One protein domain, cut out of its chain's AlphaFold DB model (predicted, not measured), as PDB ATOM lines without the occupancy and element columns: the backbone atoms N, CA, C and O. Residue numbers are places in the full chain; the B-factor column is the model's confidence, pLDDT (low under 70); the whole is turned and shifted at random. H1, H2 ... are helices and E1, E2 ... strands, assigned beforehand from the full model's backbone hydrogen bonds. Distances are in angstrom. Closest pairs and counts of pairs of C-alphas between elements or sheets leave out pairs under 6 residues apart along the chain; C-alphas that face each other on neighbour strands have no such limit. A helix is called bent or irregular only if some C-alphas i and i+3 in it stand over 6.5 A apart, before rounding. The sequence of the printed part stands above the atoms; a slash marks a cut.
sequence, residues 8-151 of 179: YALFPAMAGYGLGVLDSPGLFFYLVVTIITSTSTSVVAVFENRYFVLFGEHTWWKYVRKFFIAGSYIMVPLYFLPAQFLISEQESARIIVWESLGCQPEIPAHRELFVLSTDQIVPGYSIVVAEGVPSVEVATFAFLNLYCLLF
ATOM      1  N   TYR A   8      -3.430 132.186 -29.278       68.88
ATOM      2  CA  TYR A   8      -3.374 132.666 -30.654       68.88
ATOM      3  C   TYR A   8      -3.719 131.506 -31.585       68.88
ATOM      4  O   TYR A   8      -2.965 130.539 -31.643       68.88
ATOM      5  N   ALA A   9      -4.870 131.568 -32.258       70.25
ATOM      6  CA  ALA A   9      -5.331 130.533 -33.185       70.25
ATOM      7  C   ALA A   9      -4.989 130.911 -34.635       70.25
ATOM      8  O   ALA A   9      -5.251 132.037 -35.060       70.25
ATOM      9  N   LEU A  10      -4.425 129.969 -35.391       70.50
ATOM     10  CA  LEU A  10      -3.925 130.153 -36.755       70.50
ATOM     11  C   LEU A  10      -4.834 129.460 -37.776       70.50
ATOM     12  O   LEU A  10      -4.493 128.412 -38.307       70.50
ATOM     13  N   PHE A  11      -5.987 130.050 -38.086       64.56
ATOM     14  CA  PHE A  11      -6.886 129.508 -39.114       64.56
ATOM     15  C   PHE A  11      -6.280 129.629 -40.533       64.56
ATOM     16  O   PHE A  11      -5.655 130.649 -40.826       64.56
ATOM     17  N   PRO A  12      -6.475 128.641 -41.436       62.97
ATOM     18  CA  PRO A  12      -7.392 127.505 -41.327       62.97
ATOM     19  C   PRO A  12      -6.837 126.310 -40.551       62.97
ATOM     20  O   PRO A  12      -7.624 125.434 -40.218       62.97
ATOM     21  N   ALA A  13      -5.543 126.250 -40.233       64.88
ATOM     22  CA  ALA A  13      -5.006 125.162 -39.425       64.88
ATOM     23  C   ALA A  13      -5.631 125.186 -38.016       64.88
ATOM     24  O   ALA A  13      -5.759 126.233 -37.385       64.88
ATOM     25  N   MET A  14      -6.030 124.033 -37.471       70.06
ATOM     26  CA  MET A  14      -6.442 123.961 -36.060       70.06
ATOM     27  C   MET A  14      -5.193 123.933 -35.180       70.06
ATOM     28  O   MET A  14      -4.918 122.960 -34.486       70.06
ATOM     29  N   ALA A  15      -4.392 124.986 -35.271       70.12
ATOM     30  CA  ALA A  15      -3.142 125.133 -34.563       70.12
ATOM     31  C   ALA A  15      -3.100 126.490 -33.876       70.12
ATOM     32  O   ALA A  15      -3.748 127.454 -34.289       70.12
ATOM     33  N   GLY A  16      -2.342 126.566 -32.800       71.50
ATOM     34  CA  GLY A  16      -2.180 127.797 -32.068       71.50
ATOM     35  C   GLY A  16      -1.100 127.689 -31.020       71.50
ATOM     36  O   GLY A  16      -0.558 126.620 -30.767       71.50
ATOM     37  N   TYR A  17      -0.776 128.804 -30.395       69.75
ATOM     38  CA  TYR A  17       0.167 128.823 -29.289       69.75
ATOM     39  C   TYR A  17      -0.366 129.716 -28.175       69.75
ATOM     40  O   TYR A  17      -1.040 130.722 -28.409       69.75
ATOM     41  N   GLY A  18      -0.108 129.304 -26.936       67.88
ATOM     42  CA  GLY A  18      -0.422 130.107 -25.766       67.88
ATOM     43  C   GLY A  18       0.625 131.201 -25.612       67.88
ATOM     44  O   GLY A  18       1.808 130.914 -25.476       67.88
ATOM     45  N   LEU A  19       0.207 132.466 -25.609       64.75
ATOM     46  CA  LEU A  19       1.105 133.588 -25.333       64.75
ATOM     47  C   LEU A  19       1.328 133.833 -23.822       64.75
ATOM     48  O   LEU A  19       2.051 134.762 -23.455       64.75
ATOM     49  N   GLY A  20       0.686 133.033 -22.964       62.88
ATOM     50  CA  GLY A  20       0.663 133.183 -21.508       62.88
ATOM     51  C   GLY A  20       1.786 132.453 -20.759       62.88
ATOM     52  O   GLY A  20       2.747 131.999 -21.368       62.88
ATOM     53  N   VAL A  21       1.668 132.383 -19.428       58.28
ATOM     54  CA  VAL A  21       2.699 131.846 -18.507       58.28
ATOM     55  C   VAL A  21       2.620 130.320 -18.345       58.28
ATOM     56  O   VAL A  21       3.602 129.697 -17.963       58.28
ATOM     57  N   LEU A  22       1.461 129.705 -18.609       58.84
ATOM     58  CA  LEU A  22       1.312 128.247 -18.554       58.84
ATOM     59  C   LEU A  22       1.629 127.606 -19.916       58.84
ATOM     60  O   LEU A  22       0.957 127.896 -20.907       58.84
ATOM     61  N   ASP A  23       2.534 126.629 -19.906       62.97
ATOM     62  CA  ASP A  23       2.978 125.847 -21.074       62.97
ATOM     63  C   ASP A  23       2.057 124.661 -21.440       62.97
ATOM     64  O   ASP A  23       2.499 123.641 -21.960       62.97
ATOM     65  N   SER A  24       0.744 124.760 -21.196       71.44
ATOM     66  CA  SER A  24      -0.218 123.691 -21.532       71.44
ATOM     67  C   SER A  24      -1.332 124.168 -22.480       71.44
ATOM     68  O   SER A  24      -2.490 124.296 -22.061       71.44
ATOM     69  N   PRO A  25      -1.027 124.443 -23.763       69.50
ATOM     70  CA  PRO A  25      -1.995 124.974 -24.727       69.50
ATOM     71  C   PRO A  25      -3.215 124.060 -24.933       69.50
ATOM     72  O   PRO A  25      -4.335 124.566 -24.988       69.50
ATOM     73  N   GLY A  26      -3.042 122.732 -24.950       73.44
ATOM     74  CA  GLY A  26      -4.155 121.782 -25.101       73.44
ATOM     75  C   GLY A  26      -5.203 121.873 -23.988       73.44
ATOM     76  O   GLY A  26      -6.397 121.990 -24.268       73.44
ATOM     77  N   LEU A  27      -4.755 121.938 -22.729       76.06
ATOM     78  CA  LEU A  27      -5.644 122.106 -21.576       76.06
ATOM     79  C   LEU A  27      -6.408 123.434 -21.647       76.06
ATOM     80  O   LEU A  27      -7.593 123.483 -21.323       76.06
ATOM     81  N   PHE A  28      -5.764 124.512 -22.101       76.75
ATOM     82  CA  PHE A  28      -6.452 125.789 -22.272       76.75
ATOM     83  C   PHE A  28      -7.540 125.723 -23.331       76.75
ATOM     84  O   PHE A  28      -8.650 126.173 -23.061       76.75
ATOM     85  N   PHE A  29      -7.258 125.153 -24.502       76.06
ATOM     86  CA  PHE A  29      -8.279 124.989 -25.537       76.06
ATOM     87  C   PHE A  29      -9.475 124.188 -25.017       76.06
ATOM     88  O   PHE A  29     -10.614 124.623 -25.189       76.06
ATOM     89  N   TYR A  30      -9.223 123.094 -24.292       82.06
ATOM     90  CA  TYR A  30     -10.274 122.320 -23.634       82.06
ATOM     91  C   TYR A  30     -11.109 123.169 -22.664       82.06
ATOM     92  O   TYR A  30     -12.339 123.182 -22.749       82.06
ATOM     93  N   LEU A  31     -10.460 123.920 -21.769       83.62
ATOM     94  CA  LEU A  31     -11.144 124.765 -20.787       83.62
ATOM     95  C   LEU A  31     -11.974 125.870 -21.449       83.62
ATOM     96  O   LEU A  31     -13.101 126.117 -21.027       83.62
ATOM     97  N   VAL A  32     -11.451 126.520 -22.490       82.50
ATOM     98  CA  VAL A  32     -12.158 127.589 -23.208       82.50
ATOM     99  C   VAL A  32     -13.430 127.062 -23.860       82.50
ATOM    100  O   VAL A  32     -14.497 127.637 -23.647       82.50
ATOM    101  N   VAL A  33     -13.336 125.957 -24.601       81.69
ATOM    102  CA  VAL A  33     -14.503 125.346 -25.255       81.69
ATOM    103  C   VAL A  33     -15.518 124.881 -24.209       81.69
ATOM    104  O   VAL A  33     -16.701 125.189 -24.322       81.69
ATOM    105  N   THR A  34     -15.055 124.251 -23.125       87.50
ATOM    106  CA  THR A  34     -15.916 123.809 -22.015       87.50
ATOM    107  C   THR A  34     -16.675 124.978 -21.377       87.50
ATOM    108  O   THR A  34     -17.864 124.855 -21.087       87.50
ATOM    109  N   ILE A  35     -16.032 126.137 -21.179       88.56
ATOM    110  CA  ILE A  35     -16.686 127.336 -20.625       88.56
ATOM    111  C   ILE A  35     -17.760 127.872 -21.580       88.56
ATOM    112  O   ILE A  35     -18.845 128.249 -21.126       88.56
ATOM    113  N   ILE A  36     -17.484 127.904 -22.886       87.94
ATOM    114  CA  ILE A  36     -18.446 128.361 -23.898       87.94
ATOM    115  C   ILE A  36     -19.684 127.457 -23.882       87.94
ATOM    116  O   ILE A  36     -20.788 127.940 -23.636       87.94
ATOM    117  N   THR A  37     -19.502 126.142 -23.994       88.50
ATOM    118  CA  THR A  37     -20.614 125.183 -23.999       88.50
ATOM    119  C   THR A  37     -21.347 125.129 -22.649       88.50
ATOM    120  O   THR A  37     -22.573 124.997 -22.598       88.50
ATOM    121  N   SER A  38     -20.642 125.321 -21.526       90.94
ATOM    122  CA  SER A  38     -21.263 125.493 -20.202       90.94
ATOM    123  C   SER A  38     -22.145 126.742 -20.141       90.94
ATOM    124  O   SER A  38     -23.191 126.746 -19.484       90.94
ATOM    125  N   THR A  39     -21.747 127.815 -20.825       91.69
ATOM    126  CA  THR A  39     -22.544 129.041 -20.921       91.69
ATOM    127  C   THR A  39     -23.808 128.782 -21.741       91.69
ATOM    128  O   THR A  39     -24.899 129.095 -21.262       91.69
ATOM    129  N   SER A  40     -23.699 128.112 -22.895       90.75
ATOM    130  CA  SER A  40     -24.851 127.675 -23.705       90.75
ATOM    131  C   SER A  40     -25.818 126.795 -22.895       90.75
ATOM    132  O   SER A  40     -27.024 127.044 -22.863       90.75
ATOM    133  N   THR A  41     -25.296 125.835 -22.129       92.62
ATOM    134  CA  THR A  41     -26.095 124.959 -21.246       92.62
ATOM    135  C   THR A  41     -26.777 125.740 -20.114       92.62
ATOM    136  O   THR A  41     -27.909 125.451 -19.727       92.62
ATOM    137  N   SER A  42     -26.139 126.798 -19.611       94.38
ATOM    138  CA  SER A  42     -26.748 127.680 -18.608       94.38
ATOM    139  C   SER A  42     -27.948 128.448 -19.171       94.38
ATOM    140  O   SER A  42     -28.932 128.657 -18.459       94.38
ATOM    141  N   VAL A  43     -27.926 128.808 -20.459       93.56
ATOM    142  CA  VAL A  43     -29.092 129.395 -21.140       93.56
ATOM    143  C   VAL A  43     -30.248 128.393 -21.188       93.56
ATOM    144  O   VAL A  43     -31.378 128.770 -20.868       93.56
ATOM    145  N   VAL A  44     -29.983 127.114 -21.489       93.62
ATOM    146  CA  VAL A  44     -31.004 126.047 -21.420       93.62
ATOM    147  C   VAL A  44     -31.647 126.012 -20.037       93.62
ATOM    148  O   VAL A  44     -32.873 126.070 -19.929       93.62
ATOM    149  N   ALA A  45     -30.832 125.994 -18.978       93.69
ATOM    150  CA  ALA A  45     -31.321 125.966 -17.602       93.69
ATOM    151  C   ALA A  45     -32.210 127.179 -17.272       93.69
ATOM    152  O   ALA A  45     -33.206 127.033 -16.568       93.69
ATOM    153  N   VAL A  46     -31.918 128.369 -17.810       93.38
ATOM    154  CA  VAL A  46     -32.769 129.562 -17.639       93.38
ATOM    155  C   VAL A  46     -34.125 129.399 -18.337       93.38
ATOM    156  O   VAL A  46     -35.164 129.703 -17.740       93.38
ATOM    157  N   PHE A  47     -34.147 128.913 -19.581       90.88
ATOM    158  CA  PHE A  47     -35.390 128.714 -20.337       90.88
ATOM    159  C   PHE A  47     -36.261 127.594 -19.761       90.88
ATOM    160  O   PHE A  47     -37.485 127.750 -19.659       90.88
ATOM    161  N   GLU A  48     -35.642 126.495 -19.341       93.50
ATOM    162  CA  GLU A  48     -36.306 125.406 -18.628       93.50
ATOM    163  C   GLU A  48     -36.830 125.897 -17.270       93.50
ATOM    164  O   GLU A  48     -37.989 125.645 -16.926       93.50
ATOM    165  N   ASN A  49     -36.049 126.701 -16.535       91.56
ATOM    166  CA  ASN A  49     -36.492 127.288 -15.274       91.56
ATOM    167  C   ASN A  49     -37.748 128.138 -15.444       91.56
ATOM    168  O   ASN A  49     -38.714 127.989 -14.693       91.56
ATOM    169  N   ARG A  50     -37.761 128.981 -16.475       88.31
ATOM    170  CA  ARG A  50     -38.930 129.778 -16.835       88.31
ATOM    171  C   ARG A  50     -40.130 128.891 -17.166       88.31
ATOM    172  O   ARG A  50     -41.219 129.144 -16.656       88.31
ATOM    173  N   TYR A  51     -39.938 127.845 -17.968       87.69
ATOM    174  CA  TYR A  51     -41.014 126.915 -18.311       87.69
ATOM    175  C   TYR A  51     -41.617 126.264 -17.060       87.69
ATOM    176  O   TYR A  51     -42.838 126.214 -16.908       87.69
ATOM    177  N   PHE A  52     -40.773 125.808 -16.139       88.00
ATOM    178  CA  PHE A  52     -41.208 125.126 -14.928       88.00
ATOM    179  C   PHE A  52     -42.022 126.020 -13.992       88.00
ATOM    180  O   PHE A  52     -43.127 125.637 -13.615       88.00
ATOM    181  N   VAL A  53     -41.524 127.223 -13.681       84.81
ATOM    182  CA  VAL A  53     -42.212 128.177 -12.789       84.81
ATOM    183  C   VAL A  53     -43.556 128.622 -13.370       84.81
ATOM    184  O   VAL A  53     -44.521 128.836 -12.640       84.81
ATOM    185  N   LEU A  54     -43.634 128.770 -14.696       79.81
ATOM    186  CA  LEU A  54     -44.857 129.210 -15.360       79.81
ATOM    187  C   LEU A  54     -45.866 128.073 -15.550       79.81
ATOM    188  O   LEU A  54     -47.065 128.288 -15.384       79.81
ATOM    189  N   PHE A  55     -45.417 126.881 -15.939       79.94
ATOM    190  CA  PHE A  55     -46.308 125.844 -16.471       79.94
ATOM    191  C   PHE A  55     -46.009 124.426 -15.974       79.94
ATOM    192  O   PHE A  55     -46.877 123.559 -16.091       79.94
ATOM    193  N   GLY A  56     -44.802 124.166 -15.468       77.50
ATOM    194  CA  GLY A  56     -44.317 122.822 -15.140       77.50
ATOM    195  C   GLY A  56     -44.448 122.404 -13.673       77.50
ATOM    196  O   GLY A  56     -44.241 121.233 -13.376       77.50
ATOM    197  N   GLU A  57     -44.817 123.305 -12.759       78.31
ATOM    198  CA  GLU A  57     -44.855 123.020 -11.313       78.31
ATOM    199  C   GLU A  57     -45.779 121.842 -10.939       78.31
ATOM    200  O   GLU A  57     -45.452 121.018 -10.082       78.31
ATOM    201  N   HIS A  58     -46.908 121.704 -11.639       79.00
ATOM    202  CA  HIS A  58     -47.879 120.628 -11.415       79.00
ATOM    203  C   HIS A  58     -47.732 119.439 -12.377       79.00
ATOM    204  O   HIS A  58     -48.578 118.545 -12.374       79.00
ATOM    205  N   THR A  59     -46.694 119.401 -13.217       83.25
ATOM    206  CA  THR A  59     -46.490 118.311 -14.183       83.25
ATOM    207  C   THR A  59     -45.476 117.284 -13.673       83.25
ATOM    208  O   THR A  59     -44.771 117.494 -12.684       83.25
ATOM    209  N   TRP A  60     -45.377 116.142 -14.363       86.62
ATOM    210  CA  TRP A  60     -44.366 115.112 -14.086       86.62
ATOM    211  C   TRP A  60     -42.924 115.627 -14.250       86.62
ATOM    212  O   TRP A  60     -41.993 115.045 -13.690       86.62
ATOM    213  N   TRP A  61     -42.748 116.753 -14.954       89.75
ATOM    214  CA  TRP A  61     -41.459 117.384 -15.217       89.75
ATOM    215  C   TRP A  61     -40.681 117.708 -13.934       89.75
ATOM    216  O   TRP A  61     -39.454 117.633 -13.924       89.75
ATOM    217  N   LYS A  62     -41.375 117.962 -12.813       88.19
ATOM    218  CA  LYS A  62     -40.749 118.240 -11.510       88.19
ATOM    219  C   LYS A  62     -39.802 117.138 -11.018       88.19
ATOM    220  O   LYS A  62     -38.835 117.435 -10.325       88.19
ATOM    221  N   TYR A  63     -40.070 115.878 -11.371       90.25
ATOM    222  CA  TYR A  63     -39.248 114.744 -10.940       90.25
ATOM    223  C   TYR A  63     -38.042 114.521 -11.857       90.25
ATOM    224  O   TYR A  63     -36.979 114.123 -11.391       90.25
ATOM    225  N   VAL A  64     -38.196 114.803 -13.154       91.50
ATOM    226  CA  VAL A  64     -37.170 114.517 -14.170       91.50
ATOM    227  C   VAL A  64     -36.213 115.690 -14.372       91.50
ATOM    228  O   VAL A  64     -35.042 115.473 -14.675       91.50
ATOM    229  N   ARG A  65     -36.649 116.923 -14.095       91.69
ATOM    230  CA  ARG A  65     -35.851 118.145 -14.259       91.69
ATOM    231  C   ARG A  65     -34.452 118.057 -13.654       91.69
ATOM    232  O   ARG A  65     -33.486 118.456 -14.294       91.69
ATOM    233  N   LYS A  66     -34.332 117.580 -12.409       90.56
ATOM    234  CA  LYS A  66     -33.030 117.542 -11.721       90.56
ATOM    235  C   LYS A  66     -32.044 116.639 -12.461       90.56
ATOM    236  O   LYS A  66     -30.883 117.007 -12.603       90.56
ATOM    237  N   PHE A  67     -32.522 115.499 -12.956       93.94
ATOM    238  CA  PHE A  67     -31.723 114.576 -13.757       93.94
ATOM    239  C   PHE A  67     -31.408 115.149 -15.136       93.94
ATOM    240  O   PHE A  67     -30.281 115.003 -15.589       93.94
ATOM    241  N   PHE A  68     -32.359 115.846 -15.760       93.50
ATOM    242  CA  PHE A  68     -32.144 116.530 -17.035       93.50
ATOM    243  C   PHE A  68     -31.030 117.581 -16.928       93.50
ATOM    244  O   PHE A  68     -30.023 117.462 -17.611       93.50
ATOM    245  N   ILE A  69     -31.145 118.537 -15.996       93.00
ATOM    246  CA  ILE A  69     -30.135 119.594 -15.815       93.00
ATOM    247  C   ILE A  69     -28.776 118.990 -15.444       93.00
ATOM    248  O   ILE A  69     -27.759 119.370 -16.019       93.00
ATOM    249  N   ALA A  70     -28.742 118.042 -14.499       93.94
ATOM    250  CA  ALA A  70     -27.494 117.389 -14.117       93.94
ATOM    251  C   ALA A  70     -26.858 116.655 -15.306       93.94
ATOM    252  O   ALA A  70     -25.659 116.791 -15.528       93.94
ATOM    253  N   GLY A  71     -27.661 115.935 -16.093       93.75
ATOM    254  CA  GLY A  71     -27.224 115.261 -17.311       93.75
ATOM    255  C   GLY A  71     -26.631 116.236 -18.325       93.75
ATOM    256  O   GLY A  71     -25.504 116.023 -18.760       93.75
ATOM    257  N   SER A  72     -27.324 117.337 -18.633       92.62
ATOM    258  CA  SER A  72     -26.836 118.344 -19.583       92.62
ATOM    259  C   SER A  72     -25.491 118.934 -19.145       92.62
ATOM    260  O   SER A  72     -24.578 119.017 -19.961       92.62
ATOM    261  N   TYR A  73     -25.308 119.249 -17.856       91.88
ATOM    262  CA  TYR A  73     -24.022 119.745 -17.343       91.88
ATOM    263  C   TYR A  73     -22.913 118.684 -17.306       91.88
ATOM    264  O   TYR A  73     -21.755 119.021 -17.539       91.88
ATOM    265  N   ILE A  74     -23.238 117.413 -17.042       93.19
ATOM    266  CA  ILE A  74     -22.268 116.306 -17.105       93.19
ATOM    267  C   ILE A  74     -21.795 116.083 -18.548       93.19
ATOM    268  O   ILE A  74     -20.628 115.769 -18.766       93.19
ATOM    269  N   MET A  75     -22.672 116.285 -19.534       90.38
ATOM    270  CA  MET A  75     -22.332 116.129 -20.949       90.38
ATOM    271  C   MET A  75     -21.374 117.208 -21.467       90.38
ATOM    272  O   MET A  75     -20.592 116.919 -22.370       90.38
ATOM    273  N   VAL A  76     -21.356 118.409 -20.874       90.62
ATOM    274  CA  VAL A  76     -20.481 119.523 -21.298       90.62
ATOM    275  C   VAL A  76     -19.003 119.115 -21.422       90.62
ATOM    276  O   VAL A  76     -18.459 119.237 -22.519       90.62
ATOM    277  N   PRO A  77     -18.329 118.604 -20.370       87.75
ATOM    278  CA  PRO A  77     -16.940 118.169 -20.489       87.75
ATOM    279  C   PRO A  77     -16.773 116.930 -21.380       87.75
ATOM    280  O   PRO A  77     -15.704 116.757 -21.965       87.75
ATOM    281  N   LEU A  78     -17.803 116.078 -21.489       89.12
ATOM    282  CA  LEU A  78     -17.769 114.830 -22.257       89.12
ATOM    283  C   LEU A  78     -17.763 115.072 -23.772       89.12
ATOM    284  O   LEU A  78     -17.115 114.315 -24.489       89.12
ATOM    285  N   TYR A  79     -18.425 116.126 -24.267       85.06
ATOM    286  CA  TYR A  79     -18.495 116.407 -25.708       85.06
ATOM    287  C   TYR A  79     -17.125 116.606 -26.358       85.06
ATOM    288  O   TYR A  79     -16.931 116.215 -27.506       85.06
ATOM    289  N   PHE A  80     -16.168 117.187 -25.629       80.62
ATOM    290  CA  PHE A  80     -14.838 117.482 -26.166       80.62
ATOM    291  C   PHE A  80     -13.763 116.464 -25.755       80.62
ATOM    292  O   PHE A  80     -12.636 116.539 -26.244       80.62
ATOM    293  N   LEU A  81     -14.088 115.484 -24.902       84.25
ATOM    294  CA  LEU A  81     -13.143 114.426 -24.519       84.25
ATOM    295  C   LEU A  81     -12.601 113.627 -25.715       84.25
ATOM    296  O   LEU A  81     -11.388 113.424 -25.755       84.25
ATOM    297  N   PRO A  82     -13.416 113.199 -26.704       80.62
ATOM    298  CA  PRO A  82     -12.898 112.460 -27.854       80.62
ATOM    299  C   PRO A  82     -11.813 113.240 -28.604       80.62
ATOM    300  O   PRO A  82     -10.771 112.683 -28.935       80.62
ATOM    301  N   ALA A  83     -12.013 114.548 -28.788       76.88
ATOM    302  CA  ALA A  83     -11.040 115.422 -29.436       76.88
ATOM    303  C   ALA A  83      -9.736 115.573 -28.627       76.88
ATOM    304  O   ALA A  83      -8.693 115.829 -29.215       76.88
ATOM    305  N   GLN A  84      -9.769 115.398 -27.300       76.19
ATOM    306  CA  GLN A  84      -8.562 115.405 -26.461       76.19
ATOM    307  C   GLN A  84      -7.778 114.088 -26.524       76.19
ATOM    308  O   GLN A  84      -6.554 114.110 -26.469       76.19
ATOM    309  N   PHE A  85      -8.450 112.941 -26.662       77.69
ATOM    310  CA  PHE A  85      -7.763 111.650 -26.810       77.69
ATOM    311  C   PHE A  85      -7.156 111.443 -28.203       77.69
ATOM    312  O   PHE A  85      -6.246 110.636 -28.356       77.69
ATOM    313  N   LEU A  86      -7.654 112.171 -29.206       74.12
ATOM    314  CA  LEU A  86      -7.218 112.096 -30.603       74.12
ATOM    315  C   LEU A  86      -6.219 113.200 -30.989       74.12
ATOM    316  O   LEU A  86      -6.016 113.440 -32.177       74.12
ATOM    317  N   ILE A  87      -5.597 113.876 -30.012       70.94
ATOM    318  CA  ILE A  87      -4.541 114.863 -30.282       70.94
ATOM    319  C   ILE A  87      -3.411 114.166 -31.050       70.94
ATOM    320  O   ILE A  87      -2.851 113.176 -30.577       70.94
ATOM    321  N   SER A  88      -3.098 114.677 -32.243       65.31
ATOM    322  CA  SER A  88      -2.051 114.117 -33.095       65.31
ATOM    323  C   SER A  88      -0.664 114.303 -32.477       65.31
ATOM    324  O   SER A  88      -0.420 115.245 -31.714       65.31
ATOM    325  N   GLU A  89       0.267 113.404 -32.810       73.81
ATOM    326  CA  GLU A  89       1.661 113.560 -32.394       73.81
ATOM    327  C   GLU A  89       2.218 114.898 -32.893       73.81
ATOM    328  O   GLU A  89       2.229 115.186 -34.093       73.81
ATOM    329  N   GLN A  90       2.678 115.729 -31.954       70.88
ATOM    330  CA  GLN A  90       2.987 117.130 -32.240       70.88
ATOM    331  C   GLN A  90       4.168 117.332 -33.179       70.88
ATOM    332  O   GLN A  90       4.250 118.360 -33.845       70.88
ATOM    333  N   GLU A  91       5.109 116.392 -33.239       71.38
ATOM    334  CA  GLU A  91       6.280 116.529 -34.102       71.38
ATOM    335  C   GLU A  91       5.890 116.421 -35.581       71.38
ATOM    336  O   GLU A  91       6.154 117.336 -36.359       71.38
ATOM    337  N   SER A  92       5.145 115.377 -35.953       72.00
ATOM    338  CA  SER A  92       4.629 115.217 -37.316       72.00
ATOM    339  C   SER A  92       3.551 116.249 -37.657       72.00
ATOM    340  O   SER A  92       3.527 116.779 -38.767       72.00
ATOM    341  N   ALA A  93       2.676 116.579 -36.702       71.25
ATOM    342  CA  ALA A  93       1.595 117.532 -36.926       71.25
ATOM    343  C   ALA A  93       2.113 118.954 -37.194       71.25
ATOM    344  O   ALA A  93       1.572 119.644 -38.061       71.25
ATOM    345  N   ARG A  94       3.187 119.380 -36.510       74.31
ATOM    346  CA  ARG A  94       3.834 120.676 -36.765       74.31
ATOM    347  C   ARG A  94       4.365 120.767 -38.190       74.31
ATOM    348  O   ARG A  94       4.138 121.787 -38.825       74.31
ATOM    349  N   ILE A  95       5.016 119.721 -38.703       73.19
ATOM    350  CA  ILE A  95       5.562 119.704 -40.073       73.19
ATOM    351  C   ILE A  95       4.444 119.919 -41.101       73.19
ATOM    352  O   ILE A  95       4.550 120.801 -41.950       73.19
ATOM    353  N   ILE A  96       3.341 119.176 -40.969       73.81
ATOM    354  CA  ILE A  96       2.194 119.260 -41.887       73.81
ATOM    355  C   ILE A  96       1.537 120.645 -41.824       73.81
ATOM    356  O   ILE A  96       1.171 121.221 -42.847       73.81
ATOM    357  N   VAL A  97       1.387 121.205 -40.620       74.31
ATOM    358  CA  VAL A  97       0.800 122.537 -40.448       74.31
ATOM    359  C   VAL A  97       1.723 123.630 -40.989       74.31
ATOM    360  O   VAL A  97       1.239 124.550 -41.638       74.31
ATOM    361  N   TRP A  98       3.039 123.524 -40.802       74.06
ATOM    362  CA  TRP A  98       3.999 124.459 -41.393       74.06
ATOM    363  C   TRP A  98       3.968 124.442 -42.921       74.06
ATOM    364  O   TRP A  98       3.994 125.503 -43.540       74.06
ATOM    365  N   GLU A  99       3.833 123.263 -43.528       74.69
ATOM    366  CA  GLU A  99       3.651 123.128 -44.977       74.69
ATOM    367  C   GLU A  99       2.324 123.758 -45.443       74.69
ATOM    368  O   GLU A  99       2.275 124.447 -46.462       74.69
ATOM    369  N   SER A 100       1.258 123.605 -44.650       72.25
ATOM    370  CA  SER A 100      -0.062 124.200 -44.897       72.25
ATOM    371  C   SER A 100      -0.105 125.726 -44.747       72.25
ATOM    372  O   SER A 100      -0.941 126.363 -45.390       72.25
ATOM    373  N   LEU A 101       0.705 126.309 -43.860       69.75
ATOM    374  CA  LEU A 101       0.633 127.730 -43.496       69.75
ATOM    375  C   LEU A 101       1.426 128.647 -44.447       69.75
ATOM    376  O   LEU A 101       1.247 129.866 -44.404       69.75
ATOM    377  N   GLY A 102       2.238 128.089 -45.352       67.56
ATOM    378  CA  GLY A 102       2.980 128.856 -46.356       67.56
ATOM    379  C   GLY A 102       3.871 129.952 -45.746       67.56
ATOM    380  O   GLY A 102       4.553 129.733 -44.747       67.56
ATOM    381  N   CYS A 103       3.873 131.150 -46.346       63.34
ATOM    382  CA  CYS A 103       4.645 132.314 -45.886       63.34
ATOM    383  C   CYS A 103       3.985 133.018 -44.684       63.34
ATOM    384  O   CYS A 103       3.485 134.138 -44.816       63.34
ATOM    385  N   GLN A 104       3.974 132.386 -43.514       62.78
ATOM    386  CA  GLN A 104       3.652 133.069 -42.258       62.78
ATOM    387  C   GLN A 104       4.913 133.578 -41.545       62.78
ATOM    388  O   GLN A 104       5.994 133.018 -41.732       62.78
ATOM    389  N   PRO A 105       4.802 134.659 -40.746       59.88
ATOM    390  CA  PRO A 105       5.929 135.179 -39.984       59.88
ATOM    391  C   PRO A 105       6.446 134.117 -39.010       59.88
ATOM    392  O   PRO A 105       5.662 133.408 -38.376       59.88
ATOM    393  N   GLU A 106       7.772 134.030 -38.904       62.56
ATOM    394  CA  GLU A 106       8.472 133.104 -38.014       62.56
ATOM    395  C   GLU A 106       7.907 133.203 -36.589       62.56
ATOM    396  O   GLU A 106       7.856 134.283 -35.989       62.56
ATOM    397  N   ILE A 107       7.457 132.068 -36.047       65.19
ATOM    398  CA  ILE A 107       7.050 131.985 -34.643       65.19
ATOM    399  C   ILE A 107       8.301 132.274 -33.797       65.19
ATOM    400  O   ILE A 107       9.380 131.777 -34.120       65.19
ATOM    401  N   PRO A 108       8.200 133.068 -32.714       63.47
ATOM    402  CA  PRO A 108       9.343 133.343 -31.855       63.47
ATOM    403  C   PRO A 108      10.009 132.041 -31.389       63.47
ATOM    404  O   PRO A 108       9.326 131.181 -30.842       63.47
ATOM    405  N   ALA A 109      11.335 131.930 -31.525       59.47
ATOM    406  CA  ALA A 109      12.116 130.708 -31.257       59.47
ATOM    407  C   ALA A 109      11.943 130.087 -29.851       59.47
ATOM    408  O   ALA A 109      12.392 128.975 -29.602       59.47
ATOM    409  N   HIS A 110      11.303 130.800 -28.923       64.12
ATOM    410  CA  HIS A 110      11.004 130.340 -27.568       64.12
ATOM    411  C   HIS A 110       9.608 129.710 -27.422       64.12
ATOM    412  O   HIS A 110       9.214 129.406 -26.298       64.12
ATOM    413  N   ARG A 111       8.822 129.569 -28.503       66.12
ATOM    414  CA  ARG A 111       7.453 129.032 -28.445       66.12
ATOM    415  C   ARG A 111       7.209 127.970 -29.498       66.12
ATOM    416  O   ARG A 111       7.502 128.155 -30.674       66.12
ATOM    417  N   GLU A 112       6.602 126.876 -29.060       67.44
ATOM    418  CA  GLU A 112       6.202 125.786 -29.934       67.44
ATOM    419  C   GLU A 112       4.741 125.937 -30.370       67.44
ATOM    420  O   GLU A 112       3.862 126.299 -29.583       67.44
ATOM    421  N   LEU A 113       4.483 125.650 -31.647       70.69
ATOM    422  CA  LEU A 113       3.133 125.578 -32.192       70.69
ATOM    423  C   LEU A 113       2.431 124.325 -31.654       70.69
ATOM    424  O   LEU A 113       2.911 123.214 -31.857       70.69
ATOM    425  N   PHE A 114       1.275 124.495 -31.020       72.62
ATOM    426  CA  PHE A 114       0.417 123.389 -30.615       72.62
ATOM    427  C   PHE A 114      -0.625 123.119 -31.698       72.62
ATOM    428  O   PHE A 114      -1.471 123.970 -31.987       72.62
ATOM    429  N   VAL A 115      -0.578 121.932 -32.299       70.25
ATOM    430  CA  VAL A 115      -1.549 121.499 -33.306       70.25
ATOM    431  C   VAL A 115      -2.642 120.690 -32.618       70.25
ATOM    432  O   VAL A 115      -2.388 119.615 -32.088       70.25
ATOM    433  N   LEU A 116      -3.870 121.203 -32.591       67.00
ATOM    434  CA  LEU A 116      -4.998 120.512 -31.968       67.00
ATOM    435  C   LEU A 116      -5.387 119.260 -32.764       67.00
ATOM    436  O   LEU A 116      -5.671 118.224 -32.174       67.00
ATOM    437  N   SER A 117      -5.420 119.369 -34.093       67.88
ATOM    438  CA  SER A 117      -5.628 118.231 -34.985       67.88
ATOM    439  C   SER A 117      -5.166 118.552 -36.403       67.88
ATOM    440  O   SER A 117      -5.381 119.660 -36.900       67.88
ATOM    441  N   THR A 118      -4.575 117.558 -37.060       67.12
ATOM    442  CA  THR A 118      -4.269 117.585 -38.498       67.12
ATOM    443  C   THR A 118      -5.514 117.274 -39.339       67.12
ATOM    444  O   THR A 118      -5.656 117.798 -40.439       67.12
ATOM    445  N   ASP A 119      -6.447 116.479 -38.799       71.38
ATOM    446  CA  ASP A 119      -7.742 116.182 -39.415       71.38
ATOM    447  C   ASP A 119      -8.865 116.947 -38.691       71.38
ATOM    448  O   ASP A 119      -9.135 116.755 -37.501       71.38
ATOM    449  N   GLN A 120      -9.514 117.863 -39.404       71.38
ATOM    450  CA  GLN A 120     -10.493 118.793 -38.837       71.38
ATOM    451  C   GLN A 120     -11.864 118.153 -38.588       71.38
ATOM    452  O   GLN A 120     -12.707 118.753 -37.918       71.38
ATOM    453  N   ILE A 121     -12.097 116.938 -39.099       80.38
ATOM    454  CA  ILE A 121     -13.410 116.287 -39.053       80.38
ATOM    455  C   ILE A 121     -13.837 116.010 -37.606       80.38
ATOM    456  O   ILE A 121     -14.956 116.348 -37.220       80.38
ATOM    457  N   VAL A 122     -12.953 115.438 -36.781       80.00
ATOM    458  CA  VAL A 122     -13.296 115.027 -35.407       80.00
ATOM    459  C   VAL A 122     -13.537 116.225 -34.474       80.00
ATOM    460  O   VAL A 122     -14.590 116.256 -33.821       80.00
ATOM    461  N   PRO A 123     -12.649 117.239 -34.401       79.31
ATOM    462  CA  PRO A 123     -12.924 118.432 -33.602       79.31
ATOM    463  C   PRO A 123     -14.135 119.208 -34.128       79.31
ATOM    464  O   PRO A 123     -14.945 119.679 -33.333       79.31
ATOM    465  N   GLY A 124     -14.301 119.295 -35.453       82.50
ATOM    466  CA  GLY A 124     -15.448 119.949 -36.079       82.50
ATOM    467  C   GLY A 124     -16.772 119.298 -35.687       82.50
ATOM    468  O   GLY A 124     -17.681 119.983 -35.222       82.50
ATOM    469  N   TYR A 125     -16.865 117.968 -35.784       86.00
ATOM    470  CA  TYR A 125     -18.055 117.228 -35.360       86.00
ATOM    471  C   TYR A 125     -18.330 117.398 -33.859       86.00
ATOM    472  O   TYR A 125     -19.472 117.625 -33.464       86.00
ATOM    473  N   SER A 126     -17.283 117.371 -33.030       85.88
ATOM    474  CA  SER A 126     -17.404 117.577 -31.580       85.88
ATOM    475  C   SER A 126     -17.996 118.953 -31.246       85.88
ATOM    476  O   SER A 126     -18.888 119.042 -30.407       85.88
ATOM    477  N   ILE A 127     -17.566 120.015 -31.941       85.25
ATOM    478  CA  ILE A 127     -18.102 121.379 -31.772       85.25
ATOM    479  C   ILE A 127     -19.562 121.459 -32.232       85.25
ATOM    480  O   ILE A 127     -20.401 122.020 -31.527       85.25
ATOM    481  N   VAL A 128     -19.881 120.880 -33.395       89.62
ATOM    482  CA  VAL A 128     -21.252 120.875 -33.932       89.62
ATOM    483  C   VAL A 128     -22.212 120.184 -32.967       89.62
ATOM    484  O   VAL A 128     -23.308 120.688 -32.735       89.62
ATOM    485  N   VAL A 129     -21.805 119.064 -32.367       90.38
ATOM    486  CA  VAL A 129     -22.611 118.373 -31.354       90.38
ATOM    487  C   VAL A 129     -22.705 119.198 -30.066       90.38
ATOM    488  O   VAL A 129     -23.808 119.378 -29.549       90.38
ATOM    489  N   ALA A 130     -21.581 119.735 -29.577       88.44
ATOM    490  CA  ALA A 130     -21.512 120.494 -28.329       88.44
ATOM    491  C   ALA A 130     -22.413 121.738 -28.324       88.44
ATOM    492  O   ALA A 130     -23.054 122.006 -27.316       88.44
ATOM    493  N   GLU A 131     -22.508 122.469 -29.439       88.19
ATOM    494  CA  GLU A 131     -23.386 123.645 -29.550       88.19
ATOM    495  C   GLU A 131     -24.776 123.304 -30.105       88.19
ATOM    496  O   GLU A 131     -25.772 123.942 -29.748       88.19
ATOM    497  N   GLY A 132     -24.878 122.276 -30.950       91.56
ATOM    498  CA  GLY A 132     -26.140 121.833 -31.534       91.56
ATOM    499  C   GLY A 132     -27.126 121.330 -30.485       91.56
ATOM    500  O   GLY A 132     -28.294 121.720 -30.512       91.56
ATOM    501  N   VAL A 133     -26.666 120.515 -29.527       92.62
ATOM    502  CA  VAL A 133     -27.543 119.945 -28.492       92.62
ATOM    503  C   VAL A 133     -28.169 121.040 -27.608       92.62
ATOM    504  O   VAL A 133     -29.401 121.124 -27.589       92.62
ATOM    505  N   PRO A 134     -27.400 121.947 -26.964       91.62
ATOM    506  CA  PRO A 134     -27.973 123.056 -26.202       91.62
ATOM    507  C   PRO A 134     -28.861 123.965 -27.054       91.62
ATOM    508  O   PRO A 134     -29.893 124.431 -26.579       91.62
ATOM    509  N   SER A 135     -28.514 124.200 -28.324       91.81
ATOM    510  CA  SER A 135     -29.328 125.035 -29.219       91.81
ATOM    511  C   SER A 135     -30.720 124.443 -29.452       91.81
ATOM    512  O   SER A 135     -31.720 125.163 -29.387       91.81
ATOM    513  N   VAL A 136     -30.806 123.127 -29.673       95.00
ATOM    514  CA  VAL A 136     -32.088 122.421 -29.801       95.00
ATOM    515  C   VAL A 136     -32.858 122.471 -28.482       95.00
ATOM    516  O   VAL A 136     -34.049 122.780 -28.484       95.00
ATOM    517  N   GLU A 137     -32.197 122.251 -27.344       93.69
ATOM    518  CA  GLU A 137     -32.832 122.347 -26.025       93.69
ATOM    519  C   GLU A 137     -33.407 123.753 -25.772       93.69
ATOM    520  O   GLU A 137     -34.589 123.887 -25.441       93.69
ATOM    521  N   VAL A 138     -32.634 124.819 -26.016       93.62
ATOM    522  CA  VAL A 138     -33.120 126.206 -25.914       93.62
ATOM    523  C   VAL A 138     -34.321 126.422 -26.830       93.62
ATOM    524  O   VAL A 138     -35.336 126.955 -26.376       93.62
ATOM    525  N   ALA A 139     -34.252 125.989 -28.093       92.88
ATOM    526  CA  ALA A 139     -35.349 126.148 -29.045       92.88
ATOM    527  C   ALA A 139     -36.627 125.432 -28.577       92.88
ATOM    528  O   ALA A 139     -37.716 126.008 -28.649       92.88
ATOM    529  N   THR A 140     -36.508 124.217 -28.030       93.00
ATOM    530  CA  THR A 140     -37.660 123.472 -27.501       93.00
ATOM    531  C   THR A 140     -38.300 124.181 -26.310       93.00
ATOM    532  O   THR A 140     -39.512 124.404 -26.318       93.00
ATOM    533  N   PHE A 141     -37.523 124.623 -25.314       91.50
ATOM    534  CA  PHE A 141     -38.083 125.346 -24.172       91.50
ATOM    535  C   PHE A 141     -38.607 126.724 -24.560       91.50
ATOM    536  O   PHE A 141     -39.641 127.142 -24.039       91.50
ATOM    537  N   ALA A 142     -37.956 127.434 -25.480       89.50
ATOM    538  CA  ALA A 142     -38.453 128.700 -26.004       89.50
ATOM    539  C   ALA A 142     -39.810 128.510 -26.698       89.50
ATOM    540  O   ALA A 142     -40.764 129.228 -26.388       89.50
ATOM    541  N   PHE A 143     -39.930 127.495 -27.558       88.81
ATOM    542  CA  PHE A 143     -41.186 127.147 -28.213       88.81
ATOM    543  C   PHE A 143     -42.266 126.750 -27.202       88.81
ATOM    544  O   PHE A 143     -43.374 127.275 -27.263       88.81
ATOM    545  N   LEU A 144     -41.957 125.891 -26.225       88.00
ATOM    546  CA  LEU A 144     -42.904 125.486 -25.180       88.00
ATOM    547  C   LEU A 144     -43.378 126.672 -24.337       88.00
ATOM    548  O   LEU A 144     -44.571 126.773 -24.040       88.00
ATOM    549  N   ASN A 145     -42.467 127.580 -23.973       85.25
ATOM    550  CA  ASN A 145     -42.800 128.813 -23.267       85.25
ATOM    551  C   ASN A 145     -43.749 129.677 -24.104       85.25
ATOM    552  O   ASN A 145     -44.783 130.096 -23.589       85.25
ATOM    553  N   LEU A 146     -43.440 129.916 -25.383       84.25
ATOM    554  CA  LEU A 146     -44.283 130.709 -26.285       84.25
ATOM    555  C   LEU A 146     -45.648 130.057 -26.512       84.25
ATOM    556  O   LEU A 146     -46.676 130.721 -26.398       84.25
ATOM    557  N   TYR A 147     -45.670 128.753 -26.774       84.81
ATOM    558  CA  TYR A 147     -46.889 127.988 -26.996       84.81
ATOM    559  C   TYR A 147     -47.800 128.029 -25.767       84.81
ATOM    560  O   TYR A 147     -48.970 128.404 -25.869       84.81
ATOM    561  N   CYS A 148     -47.268 127.718 -24.581       81.50
ATOM    562  CA  CYS A 148     -48.044 127.782 -23.346       81.50
ATOM    563  C   CYS A 148     -48.490 129.216 -23.048       81.50
ATOM    564  O   CYS A 148     -49.624 129.433 -22.626       81.50
ATOM    565  N   LEU A 149     -47.642 130.209 -23.319       78.88
ATOM    566  CA  LEU A 149     -47.984 131.603 -23.098       78.88
ATOM    567  C   LEU A 149     -49.119 132.065 -24.006       78.88
ATOM    568  O   LEU A 149     -49.999 132.762 -23.517       78.88
ATOM    569  N   LEU A 150     -49.140 131.682 -25.285       78.25
ATOM    570  CA  LEU A 150     -50.169 132.088 -26.246       78.25
ATOM    571  C   LEU A 150     -51.476 131.301 -26.068       78.25
ATOM    572  O   LEU A 150     -52.542 131.920 -25.959       78.25
ATOM    573  N   PHE A 151     -51.388 129.970 -25.976       73.50
ATOM    574  CA  PHE A 151     -52.534 129.061 -26.078       73.50
ATOM    575  C   PHE A 151     -53.079 128.551 -24.736       73.50
ATOM    576  O   PHE A 151     -54.278 128.287 -24.653       73.50
TER     577      PHE A 151
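This is residues 8 to 151 of the 179 residues of an uncharacterized protein of Caenorhabditis tropicalis (UniProt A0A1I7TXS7). The model is a long rod: two long helices, H1 and H5, run side by side in a loose up-and-down bundle with the shorter H2, and a small head lies at one end. In the head, H4 packs on a two-stranded sheet of E1 and E2, while little H3 lies between bundle and head. The printed part has 144 residues, with five named helices and two named strands in the order E1, H1, H2, H3, H4, E2, H5; the sheet is antiparallel and the class is mostly helix. The whole is loose, with a radius of gyration of the C-alphas of 20.2 A, and spans 63 by 25 by 24 A.

Find C-alpha 14 at (-6.442, 123.961, -36.060), where E1 begins; it holds residues 14 to 18. H1, residues 25 to 56, then runs 43.4 A from (-1.995, 124.974, -24.727) to (-44.317, 122.822, -15.140). H2, residues 61 to 79, comes back over 25.3 A; it is only just irregular, with C-alphas 63 and 66 6.9 A apart. Next come H3, residues 81 to 85, H4, residues 90 to 101 and 15.6 A long, and E2, residues 114 to 117. H5, residues 121 to 151, runs 43.2 A and ends at C-alpha 151, (-52.534, 129.061, -26.078).

Begin with H5, the hub, which touches H1, H2 and H3. It touches H1 at a shallow tilt of 15 degrees, the same way, closest at the C-alphas of Val 44 and Val 138, 5.0 A. H1 and H2 form a helical hairpin and touch, closest at the C-alphas of Thr 34 and Pro 77, 5.9 A, at a shallow tilt of 13 degrees. H2 touches H5 with residues 76 to 79 alone, closest at the C-alphas of Tyr 79 and Ala 130, 5.7 A. H3 touches H5, closest at the C-alphas of Ala 83 and Pro 123, 5.5 A. E1 and E2 are antiparallel neighbours; look for N 16 and O 114, 2.9 A apart, and N 116 and O 14, 2.8 A. The closest C-alphas of H4 and E2 are those of Ala 93 and Val 115, 6.2 A; H4 is apart from H5. Every O i to N i+4 pair is within hydrogen-bond range in H1 and H3, against 11 of 15 in H2, 7 of 8 in H4 and 26 of 27 in H5.

The two C-alphas farthest apart, those of Ala 109 and Phe 151, are 64.9 A from each other. The printed part has no cut, and the link from H4 to E2, 12 residues, is long. Mean pLDDT of the printed part is 80.1; look for values under 70 at, among others, residues 17 to 23 and 101 to 112.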